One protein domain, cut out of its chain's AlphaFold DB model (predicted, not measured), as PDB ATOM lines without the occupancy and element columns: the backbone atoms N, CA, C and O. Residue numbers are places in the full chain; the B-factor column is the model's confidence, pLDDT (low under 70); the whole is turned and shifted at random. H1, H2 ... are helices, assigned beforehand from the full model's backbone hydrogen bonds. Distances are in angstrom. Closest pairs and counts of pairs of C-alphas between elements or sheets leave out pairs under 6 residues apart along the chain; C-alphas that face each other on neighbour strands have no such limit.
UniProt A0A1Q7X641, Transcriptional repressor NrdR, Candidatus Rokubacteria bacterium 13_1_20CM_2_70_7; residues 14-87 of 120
ATOM      1  N   GLN A  14      17.136  -2.372 -27.771       91.06
ATOM      2  CA  GLN A  14      17.310  -3.697 -27.174       91.06
ATOM      3  C   GLN A  14      18.024  -4.654 -28.129       91.06
ATOM      4  O   GLN A  14      18.882  -5.424 -27.691       91.06
ATOM      5  N   LYS A  15      17.740  -4.580 -29.436       89.44
ATOM      6  CA  LYS A  15      18.481  -5.358 -30.444       89.44
ATOM      7  C   LYS A  15      19.962  -4.984 -30.474       89.44
ATOM      8  O   LYS A  15      20.795  -5.888 -30.539       89.44
ATOM      9  N   LEU A  16      20.288  -3.691 -30.391       90.00
ATOM     10  CA  LEU A  16      21.674  -3.218 -30.326       90.00
ATOM     11  C   LEU A  16      22.381  -3.707 -29.056       90.00
ATOM     12  O   LEU A  16      23.461  -4.288 -29.114       90.00
ATOM     13  N   ARG A  17      21.742  -3.543 -27.898       93.06
ATOM     14  CA  ARG A  17      22.284  -4.014 -26.621       93.06
ATOM     15  C   ARG A  17      22.575  -5.513 -26.647       93.06
ATOM     16  O   ARG A  17      23.653  -5.945 -26.247       93.06
ATOM     17  N   ASN A  18      21.634  -6.307 -27.152       91.62
ATOM     18  CA  ASN A  18      21.781  -7.757 -27.223       91.62
ATOM     19  C   ASN A  18      22.888  -8.193 -28.195       91.62
ATOM     20  O   ASN A  18      23.552  -9.196 -27.934       91.62
ATOM     21  N   SER A  19      23.112  -7.471 -29.298       89.44
ATOM     22  CA  SER A  19      24.206  -7.791 -30.224       89.44
ATOM     23  C   SER A  19      25.579  -7.500 -29.609       89.44
ATOM     24  O   SER A  19      26.486  -8.322 -29.746       89.44
ATOM     25  N   ILE A  20      25.714  -6.400 -28.861       90.69
ATOM     26  CA  ILE A  20      26.943  -6.054 -28.130       90.69
ATOM     27  C   ILE A  20      27.185  -7.043 -26.982       90.69
ATOM     28  O   ILE A  20      28.284  -7.577 -26.856       90.69
ATOM     29  N   LEU A  21      26.153  -7.370 -26.195       90.81
ATOM     30  CA  LEU A  21      26.251  -8.361 -25.115       90.81
ATOM     31  C   LEU A  21      26.738  -9.722 -25.621       90.81
ATOM     32  O   LEU A  21      27.621 -10.318 -25.010       90.81
ATOM     33  N   LYS A  22      26.211 -10.191 -26.758       89.88
ATOM     34  CA  LYS A  22      26.675 -11.433 -27.397       89.88
ATOM     35  C   LYS A  22      28.152 -11.367 -27.787       89.88
ATOM     36  O   LYS A  22      28.875 -12.342 -27.616       89.88
ATOM     37  N   ALA A  23      28.626 -10.225 -28.285       88.19
ATOM     38  CA  ALA A  23      30.041 -10.054 -28.613       88.19
ATOM     39  C   ALA A  23      30.939 -10.092 -27.360       88.19
ATOM     40  O   ALA A  23      32.032 -10.665 -27.392       88.19
ATOM     41  N   CYS A  24      30.447  -9.547 -26.245       88.50
ATOM     42  CA  CYS A  24      31.125  -9.508 -24.950       88.50
ATOM     43  C   CYS A  24      30.967 -10.791 -24.107       88.50
ATOM     44  O   CYS A  24      31.496 -10.855 -22.997       88.50
ATOM     45  N   GLU A  25      30.274 -11.826 -24.593       86.25
ATOM     46  CA  GLU A  25      30.000 -13.034 -23.807       86.25
ATOM     47  C   GLU A  25      31.300 -13.722 -23.342       86.25
ATOM     48  O   GLU A  25      32.257 -13.880 -24.106       86.25
ATOM     49  N   LYS A  26      31.348 -14.155 -22.074       80.25
ATOM     50  CA  LYS A  26      32.528 -14.787 -21.447       80.25
ATOM     51  C   LYS A  26      33.775 -13.887 -21.390       80.25
ATOM     52  O   LYS A  26      34.892 -14.390 -21.267       80.25
ATOM     53  N   ARG A  27      33.610 -12.565 -21.490       83.50
ATOM     54  CA  ARG A  27      34.660 -11.575 -21.209       83.50
ATOM     55  C   ARG A  27      34.408 -10.926 -19.853       83.50
ATOM     56  O   ARG A  27      33.277 -10.856 -19.385       83.50
ATOM     57  N   SER A  28      35.464 -10.397 -19.248       80.44
ATOM     58  CA  SER A  28      35.410  -9.560 -18.045       80.44
ATOM     59  C   SER A  28      34.940  -8.134 -18.375       80.44
ATOM     60  O   SER A  28      35.578  -7.157 -17.995       80.44
ATOM     61  N   VAL A  29      33.851  -8.017 -19.139       85.12
ATOM     62  CA  VAL A  29      33.218  -6.746 -19.498       85.12
ATOM     63  C   VAL A  29      31.993  -6.562 -18.613       85.12
ATOM     64  O   VAL A  29      31.096  -7.405 -18.597       85.12
ATOM     65  N   ALA A  30      31.952  -5.458 -17.870       88.44
ATOM     66  CA  ALA A  30      30.810  -5.122 -17.033       88.44
ATOM     67  C   ALA A  30      29.572  -4.831 -17.896       88.44
ATOM     68  O   ALA A  30      29.657  -4.104 -18.886       88.44
ATOM     69  N   VAL A  31      28.407  -5.342 -17.494       88.38
ATOM     70  CA  VAL A  31      27.138  -5.079 -18.198       88.38
ATOM     71  C   VAL A  31      26.841  -3.578 -18.245       88.38
ATOM     72  O   VAL A  31      26.380  -3.089 -19.272       88.38
ATOM     73  N   GLN A  32      27.211  -2.829 -17.195       90.06
ATOM     74  CA  GLN A  32      27.090  -1.369 -17.186       90.06
ATOM     75  C   GLN A  32      27.844  -0.714 -18.352       90.06
ATOM     76  O   GLN A  32      27.312   0.198 -18.970       90.06
ATOM     77  N   LYS A  33      29.035  -1.212 -18.715       90.12
ATOM     78  CA  LYS A  33      29.815  -0.673 -19.844       90.12
ATOM     79  C   LYS A  33      29.116  -0.885 -21.181       90.12
ATOM     80  O   LYS A  33      29.218  -0.047 -22.069       90.12
ATOM     81  N   VAL A  34      28.393  -1.992 -21.329       90.94
ATOM     82  CA  VAL A  34      27.587  -2.239 -22.528       90.94
ATOM     83  C   VAL A  34      26.404  -1.275 -22.583       90.94
ATOM     84  O   VAL A  34      26.138  -0.706 -23.637       90.94
ATOM     85  N   ASP A  35      25.724  -1.058 -21.458       92.06
ATOM     86  CA  ASP A  35      24.624  -0.095 -21.368       92.06
ATOM     87  C   ASP A  35      25.090   1.352 -21.623       92.06
ATOM     88  O   ASP A  35      24.401   2.084 -22.333       92.06
ATOM     89  N   GLU A  36      26.274   1.737 -21.131       92.94
ATOM     90  CA  GLU A  36      26.925   3.022 -21.431       92.94
ATOM     91  C   GLU A  36      27.162   3.193 -22.938       92.94
ATOM     92  O   GLU A  36      26.715   4.181 -23.512       92.94
ATOM     93  N   ILE A  37      27.773   2.204 -23.605       92.56
ATOM     94  CA  ILE A  37      28.024   2.249 -25.057       92.56
ATOM     95  C   ILE A  37      26.722   2.395 -25.844       92.56
ATOM     96  O   ILE A  37      26.649   3.174 -26.789       92.56
ATOM     97  N   VAL A  38      25.679   1.650 -25.473       93.44
ATOM     98  CA  VAL A  38      24.375   1.738 -26.146       93.44
ATOM     99  C   VAL A  38      23.793   3.146 -26.017       93.44
ATOM    100  O   VAL A  38      23.276   3.677 -26.997       93.44
ATOM    101  N   THR A  39      23.892   3.753 -24.835       93.31
ATOM    102  CA  THR A  39      23.424   5.121 -24.590       93.31
ATOM    103  C   THR A  39      24.256   6.159 -25.348       93.31
ATOM    104  O   THR A  39      23.682   7.067 -25.939       93.31
ATOM    105  N   GLU A  40      25.584   6.021 -25.393       91.44
ATOM    106  CA  GLU A  40      26.463   6.909 -26.170       91.44
ATOM    107  C   GLU A  40      26.145   6.854 -27.667       91.44
ATOM    108  O   GLU A  40      26.072   7.890 -28.326       91.44
ATOM    109  N   ILE A  41      25.912   5.654 -28.204       90.81
ATOM    110  CA  ILE A  41      25.523   5.469 -29.603       90.81
ATOM    111  C   ILE A  41      24.160   6.111 -29.864       90.81
ATOM    112  O   ILE A  41      23.998   6.813 -30.855       90.81
ATOM    113  N   GLU A  42      23.180   5.912 -28.982       89.38
ATOM    114  CA  GLU A  42      21.855   6.524 -29.121       89.38
ATOM    115  C   GLU A  42      21.927   8.057 -29.095       89.38
ATOM    116  O   GLU A  42      21.306   8.710 -29.934       89.38
ATOM    117  N   ALA A  43      22.744   8.630 -28.207       89.75
ATOM    118  CA  ALA A  43      22.979  10.068 -28.145       89.75
ATOM    119  C   ALA A  43      23.616  10.600 -29.441       89.75
ATOM    120  O   ALA A  43      23.131  11.580 -30.001       89.75
ATOM    121  N   GLN A  44      24.639   9.919 -29.969       87.88
ATOM    122  CA  GLN A  44      25.272  10.286 -31.244       87.88
ATOM    123  C   GLN A  44      24.305  10.189 -32.427       87.88
ATOM    124  O   GLN A  44      24.347  11.015 -33.335       87.88
ATOM    125  N   LEU A  45      23.423   9.188 -32.433       84.94
ATOM    126  CA  LEU A  45      22.390   9.061 -33.458       84.94
ATOM    127  C   LEU A  45      21.329  10.162 -33.346       84.94
ATOM    128  O   LEU A  45      20.797  10.581 -34.368       84.94
ATOM    129  N   HIS A  46      21.021  10.621 -32.132       82.94
ATOM    130  CA  HIS A  46      20.046  11.685 -31.897       82.94
ATOM    131  C   HIS A  46      20.591  13.080 -32.228       82.94
ATOM    132  O   HIS A  46      19.843  13.934 -32.697       82.94
ATOM    133  N   GLU A  47      21.886  13.313 -32.005       84.50
ATOM    134  CA  GLU A  47      22.558  14.577 -32.334       84.50
ATOM    135  C   GLU A  47      22.717  14.780 -33.851       84.50
ATOM    136  O   GLU A  47      22.797  15.910 -34.338       84.50
ATOM    137  N   ARG A  48      22.717  13.692 -34.631       79.56
ATOM    138  CA  ARG A  48      22.778  13.772 -36.091       79.56
ATOM    139  C   ARG A  48      21.502  14.394 -36.659       79.56
ATOM    140  O   ARG A  48      20.385  13.975 -36.376       79.56
ATOM    141  N   ALA A  49      21.686  15.355 -37.564       67.31
ATOM    142  CA  ALA A  49      20.593  15.982 -38.309       67.31
ATOM    143  C   ALA A  49      19.915  15.026 -39.317       67.31
ATOM    144  O   ALA A  49      18.820  15.307 -39.813       67.31
ATOM    145  N   GLU A  50      20.557  13.901 -39.639       72.69
ATOM    146  CA  GLU A  50      20.040  12.898 -40.566       72.69
ATOM    147  C   GLU A  50      18.999  11.997 -39.892       72.69
ATOM    148  O   GLU A  50      19.262  11.325 -38.899       72.69
ATOM    149  N   LYS A  51      17.798  11.931 -40.478       71.81
ATOM    150  CA  LYS A  51      16.698  11.086 -39.975       71.81
ATOM    151  C   LYS A  51      16.872   9.600 -40.298       71.81
ATOM    152  O   LYS A  51      16.115   8.767 -39.795       71.81
ATOM    153  N   GLU A  52      17.820   9.255 -41.164       79.75
ATOM    154  CA  GLU A  52      18.022   7.892 -41.637       79.75
ATOM    155  C   GLU A  52      19.354   7.334 -41.144       79.75
ATOM    156  O   GLU A  52      20.421   7.810 -41.503       79.75
ATOM    157  N   ILE A  53      19.271   6.292 -40.321       81.00
ATOM    158  CA  ILE A  53      20.435   5.581 -39.789       81.00
ATOM    159  C   ILE A  53      20.716   4.387 -40.697       81.00
ATOM    160  O   ILE A  53      19.857   3.500 -40.803       81.00
ATOM    161  N   LYS A  54      21.900   4.317 -41.311       84.44
ATOM    162  CA  LYS A  54      22.306   3.132 -42.078       84.44
ATOM    163  C   LYS A  54      22.831   2.044 -41.148       84.44
ATOM    164  O   LYS A  54      23.532   2.310 -40.173       84.44
ATOM    165  N   TYR A  55      22.545   0.784 -41.482       83.56
ATOM    166  CA  TYR A  55      23.103  -0.371 -40.773       83.56
ATOM    167  C   TYR A  55      24.626  -0.342 -40.730       83.56
ATOM    168  O   TYR A  55      25.203  -0.770 -39.730       83.56
ATOM    169  N   HIS A  56      25.255   0.179 -41.790       81.94
ATOM    170  CA  HIS A  56      26.704   0.203 -41.865       81.94
ATOM    171  C   HIS A  56      27.309   1.125 -40.794       81.94
ATOM    172  O   HIS A  56      28.149   0.722 -39.996       81.94
ATOM    173  N   GLU A  57      26.778   2.342 -40.709       84.44
ATOM    174  CA  GLU A  57      27.241   3.365 -39.772       84.44
ATOM    175  C   GLU A  57      27.052   2.946 -38.314       84.44
ATOM    176  O   GLU A  57      27.944   3.131 -37.489       84.44
ATOM    177  N   LEU A  58      25.914   2.318 -37.991       87.69
ATOM    178  CA  LEU A  58      25.681   1.804 -36.643       87.69
ATOM    179  C   LEU A  58      26.722   0.739 -36.266       87.69
ATOM    180  O   LEU A  58      27.204   0.717 -35.136       87.69
ATOM    181  N   GLY A  59      27.066  -0.146 -37.205       86.62
ATOM    182  CA  GLY A  59      28.088  -1.165 -36.991       86.62
ATOM    183  C   GLY A  59      29.472  -0.566 -36.754       86.62
ATOM    184  O   GLY A  59      30.188  -1.042 -35.875       86.62
ATOM    185  N   GLU A  60      29.833   0.482 -37.497       86.62
ATOM    186  CA  GLU A  60      31.099   1.202 -37.321       86.62
ATOM    187  C   GLU A  60      31.197   1.875 -35.956       86.62
ATOM    188  O   GLU A  60      32.177   1.640 -35.249       86.62
ATOM    189  N   LEU A  61      30.151   2.586 -35.526       89.06
ATOM    190  CA  LEU A  61      30.094   3.185 -34.189       89.06
ATOM    191  C   LEU A  61      30.318   2.129 -33.099       89.06
ATOM    192  O   LEU A  61      31.201   2.265 -32.253       89.06
ATOM    193  N   VAL A  62      29.583   1.013 -33.155       91.00
ATOM    194  CA  VAL A  62      29.755  -0.086 -32.192       91.00
ATOM    195  C   VAL A  62      31.183  -0.630 -32.208       91.00
ATOM    196  O   VAL A  62      31.762  -0.885 -31.152       91.00
ATOM    197  N   MET A  63      31.758  -0.810 -33.396       87.88
ATOM    198  CA  MET A  63      33.121  -1.300 -33.570       87.88
ATOM    199  C   MET A  63      34.158  -0.349 -32.958       87.88
ATOM    200  O   MET A  63      35.091  -0.827 -32.316       87.88
ATOM    201  N   GLU A  64      33.994   0.967 -33.082       89.50
ATOM    202  CA  GLU A  64      34.888   1.949 -32.459       89.50
ATOM    203  C   GLU A  64      34.854   1.889 -30.928       89.50
ATOM    204  O   GLU A  64      35.911   1.884 -30.287       89.50
ATOM    205  N   HIS A  65      33.661   1.781 -30.334       90.25
ATOM    206  CA  HIS A  65      33.512   1.631 -28.883       90.25
ATOM    207  C   HIS A  65      34.074   0.284 -28.399       90.25
ATOM    208  O   HIS A  65      34.852   0.234 -27.442       90.25
ATOM    209  N   LEU A  66      33.755  -0.816 -29.093       87.94
ATOM    210  CA  LEU A  66      34.251  -2.152 -28.750       87.94
ATOM    211  C   LEU A  66      35.764  -2.274 -28.896       87.94
ATOM    212  O   LEU A  66      36.393  -2.932 -28.079       87.94
ATOM    213  N   LYS A  67      36.373  -1.625 -29.891       86.31
ATOM    214  CA  LYS A  67      37.827  -1.645 -30.092       86.31
ATOM    215  C   LYS A  67      38.586  -1.074 -28.889       86.31
ATOM    216  O   LYS A  67      39.653  -1.584 -28.557       86.31
ATOM    217  N   LYS A  68      38.031  -0.044 -28.238       86.31
ATOM    218  CA  LYS A  68      38.587   0.566 -27.018       86.31
ATOM    219  C   LYS A  68      38.296  -0.270 -25.770       86.31
ATOM    220  O   LYS A  68      39.121  -0.309 -24.864       86.31
ATOM    221  N   LEU A  69      37.133  -0.921 -25.725       86.94
ATOM    222  CA  LEU A  69      36.696  -1.707 -24.574       86.94
ATOM    223  C   LEU A  69      37.352  -3.092 -24.520       86.94
ATOM    224  O   LEU A  69      37.915  -3.474 -23.499       86.94
ATOM    225  N   ASP A  70      37.236  -3.866 -25.599       87.19
ATOM    226  CA  ASP A  70      37.707  -5.241 -25.673       87.19
ATOM    227  C   ASP A  70      37.962  -5.686 -27.120       87.19
ATOM    228  O   ASP A  70      37.059  -5.843 -27.945       87.19
ATOM    229  N   GLN A  71      39.227  -5.977 -27.406       83.00
ATOM    230  CA  GLN A  71      39.693  -6.394 -28.729       83.00
ATOM    231  C   GLN A  71      39.060  -7.707 -29.218       83.00
ATOM    232  O   GLN A  71      38.832  -7.874 -30.417       83.00
ATOM    233  N   VAL A  72      38.751  -8.643 -28.316       84.94
ATOM    234  CA  VAL A  72      38.135  -9.928 -28.681       84.94
ATOM    235  C   VAL A  72      36.654  -9.728 -28.996       84.94
ATOM    236  O   VAL A  72      36.157 -10.288 -29.974       84.94
ATOM    237  N   ALA A  73      35.955  -8.901 -28.216       87.12
ATOM    238  CA  ALA A  73      34.575  -8.516 -28.484       87.12
ATOM    239  C   ALA A  73      34.457  -7.769 -29.819       87.12
ATOM    240  O   ALA A  73      33.557  -8.075 -30.597       87.12
ATOM    241  N   TYR A  74      35.406  -6.879 -30.137       87.88
ATOM    242  CA  TYR A  74      35.498  -6.238 -31.452       87.88
ATOM    243  C   TYR A  74      35.569  -7.267 -32.591       87.88
ATOM    244  O   TYR A  74      34.772  -7.199 -33.526       87.88
ATOM    245  N   VAL A  75      36.471  -8.255 -32.504       84.19
ATOM    246  CA  VAL A  75      36.603  -9.301 -33.537       84.19
ATOM    247  C   VAL A  75      35.334 -10.157 -33.644       84.19
ATOM    248  O   VAL A  75      34.905 -10.504 -34.739       84.19
ATOM    249  N   ARG A  76      34.686 -10.487 -32.523       85.06
ATOM    250  CA  ARG A  76      33.437 -11.268 -32.534       85.06
ATOM    251  C   ARG A  76      32.275 -10.498 -33.147       85.06
ATOM    252  O   ARG A  76      31.507 -11.064 -33.922       85.06
ATOM    253  N   PHE A  77      32.154  -9.218 -32.810       87.12
ATOM    254  CA  PHE A  77      31.135  -8.354 -33.386       87.12
ATOM    255  C   PHE A  77      31.365  -8.163 -34.888       87.12
ATOM    256  O   PHE A  77      30.427  -8.298 -35.677       87.12
ATOM    257  N   SER A  78      32.618  -7.941 -35.301       83.88
ATOM    258  CA  SER A  78      32.966  -7.789 -36.714       83.88
ATOM    259  C   SER A  78      32.689  -9.058 -37.523       83.88
ATOM    260  O   SER A  78      32.229  -8.935 -38.655       83.88
ATOM    261  N   SER A  79      32.814 -10.258 -36.938       79.25
ATOM    262  CA  SER A  79      32.394 -11.512 -37.588       79.25
ATOM    263  C   SER A  79      30.914 -11.561 -37.941       79.25
ATOM    264  O   SER A  79      30.556 -12.007 -39.030       79.25
ATOM    265  N   VAL A  80      30.041 -11.093 -37.048       77.56
ATOM    266  CA  VAL A  80      28.588 -11.078 -37.293       77.56
ATOM    267  C   VAL A  80      28.218  -9.981 -38.288       77.56
ATOM    268  O   VAL A  80      27.357 -10.172 -39.146       77.56
ATOM    269  N   TYR A  81      28.882  -8.834 -38.183       76.06
ATOM    270  CA  TYR A  81      28.593  -7.661 -38.991       76.06
ATOM    271  C   TYR A  81      29.118  -7.774 -40.431       76.06
ATOM    272  O   TYR A  81      28.363  -7.538 -41.374       76.06
ATOM    273  N   ARG A  82      30.384  -8.178 -40.612       71.94
ATOM    274  CA  ARG A  82      31.006  -8.359 -41.933       71.94
ATOM    275  C   ARG A  82      30.641  -9.690 -42.589       71.94
ATOM    276  O   ARG A  82      30.850  -9.809 -43.788       71.94
ATOM    277  N   GLN A  83      30.071 -10.646 -41.838       66.00
ATOM    278  CA  GLN A  83      29.773 -12.011 -42.295       66.00
ATOM    279  C   GLN A  83      30.939 -12.580 -43.101       66.00
ATOM    280  O   GLN A  83      30.818 -12.771 -44.310       66.00
ATOM    281  N   PHE A  84      32.075 -12.789 -42.430       62.66
ATOM    282  CA  PHE A  84      33.274 -13.315 -43.075       62.66
ATOM    283  C   PHE A  84      32.915 -14.541 -43.915       62.66
ATOM    284  O   PHE A  84      32.511 -15.572 -43.379       62.66
ATOM    285  N   GLN A  85      33.023 -14.400 -45.235       56.97
ATOM    286  CA  GLN A  85      32.754 -15.502 -46.157       56.97
ATOM    287  C   GLN A  85      33.944 -16.458 -46.233       56.97
ATOM    288  O   GLN A  85      33.779 -17.597 -46.651       56.97
ATOM    289  N   ASP A  86      35.125 -15.997 -45.808       60.50
ATOM    290  CA  ASP A  86      36.371 -16.744 -45.893       60.50
ATOM    291  C   ASP A  86      37.311 -16.439 -44.712       60.50
ATOM    292  O   ASP A  86      37.314 -15.333 -44.155       60.50
ATOM    293  N   VAL A  87      38.145 -17.421 -44.354       66.38
ATOM    294  CA  VAL A  87      39.162 -17.331 -43.287       66.38
ATOM    295  C   VAL A  87      40.184 -16.223 -43.571       66.38
ATOM    296  O   VAL A  87      40.741 -15.628 -42.642       66.38
TER     297      VAL A  87
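Overview. This is residues 14 to 87 of the 120 residues of the protein "Transcriptional repressor NrdR" of Candidatus Rokubacteria bacterium 13_1_20CM_2_70_7 (UniProt A0A1Q7X641). H3 and H4 lie side by side as a narrow helical hairpin, H2 crosses H3, and H1 packs obliquely on H2 and H4. Residues 46 to 52, of which 46 and 47 belong to H2, stick out. The printed part has 74 residues with four named helices, H1 to H4 in order along the chain, and no named strand; the class is all helix, and the whole is compact, with a radius of gyration of the C-alphas of 12.4 A and spans of 37 by 31 by 20 A.

Along the chain. H1, residues 14 to 23, begins at C-alpha (17.310, -3.697, -27.174) and spans 14.3 A. H2, 31 to 47, spans 24.6 A; H3, 55 to 69, 21.2 A; H4, 71 to 82, 15.9 A, ending at (31.006, -8.359, -41.933).

Arrangement. H1 touches H2, whose residues 31 to 38 alone take part, at a steep tilt of 49 degrees; closest C-alphas Arg 17 and Val 38, 6.1 A. H4 touches H1 with residues 73 to 77 alone; closest C-alphas Ala 23 and Ala 73, 4.8 A. The hairpin H3 and H4 has a shallow tilt of 11 degrees, opposite ways; closest C-alphas Leu 66 and Tyr 74, 5.1 A. H2 and H4 are apart. Every O i to N i+4 pair is within hydrogen-bond range in H1, H2 and H4, and 10 of 11 in H3.

Size, cuts and confidence. The printed part has no cut and no long link. The model's pLDDT is under 70 at residues 49 and 83 to 87.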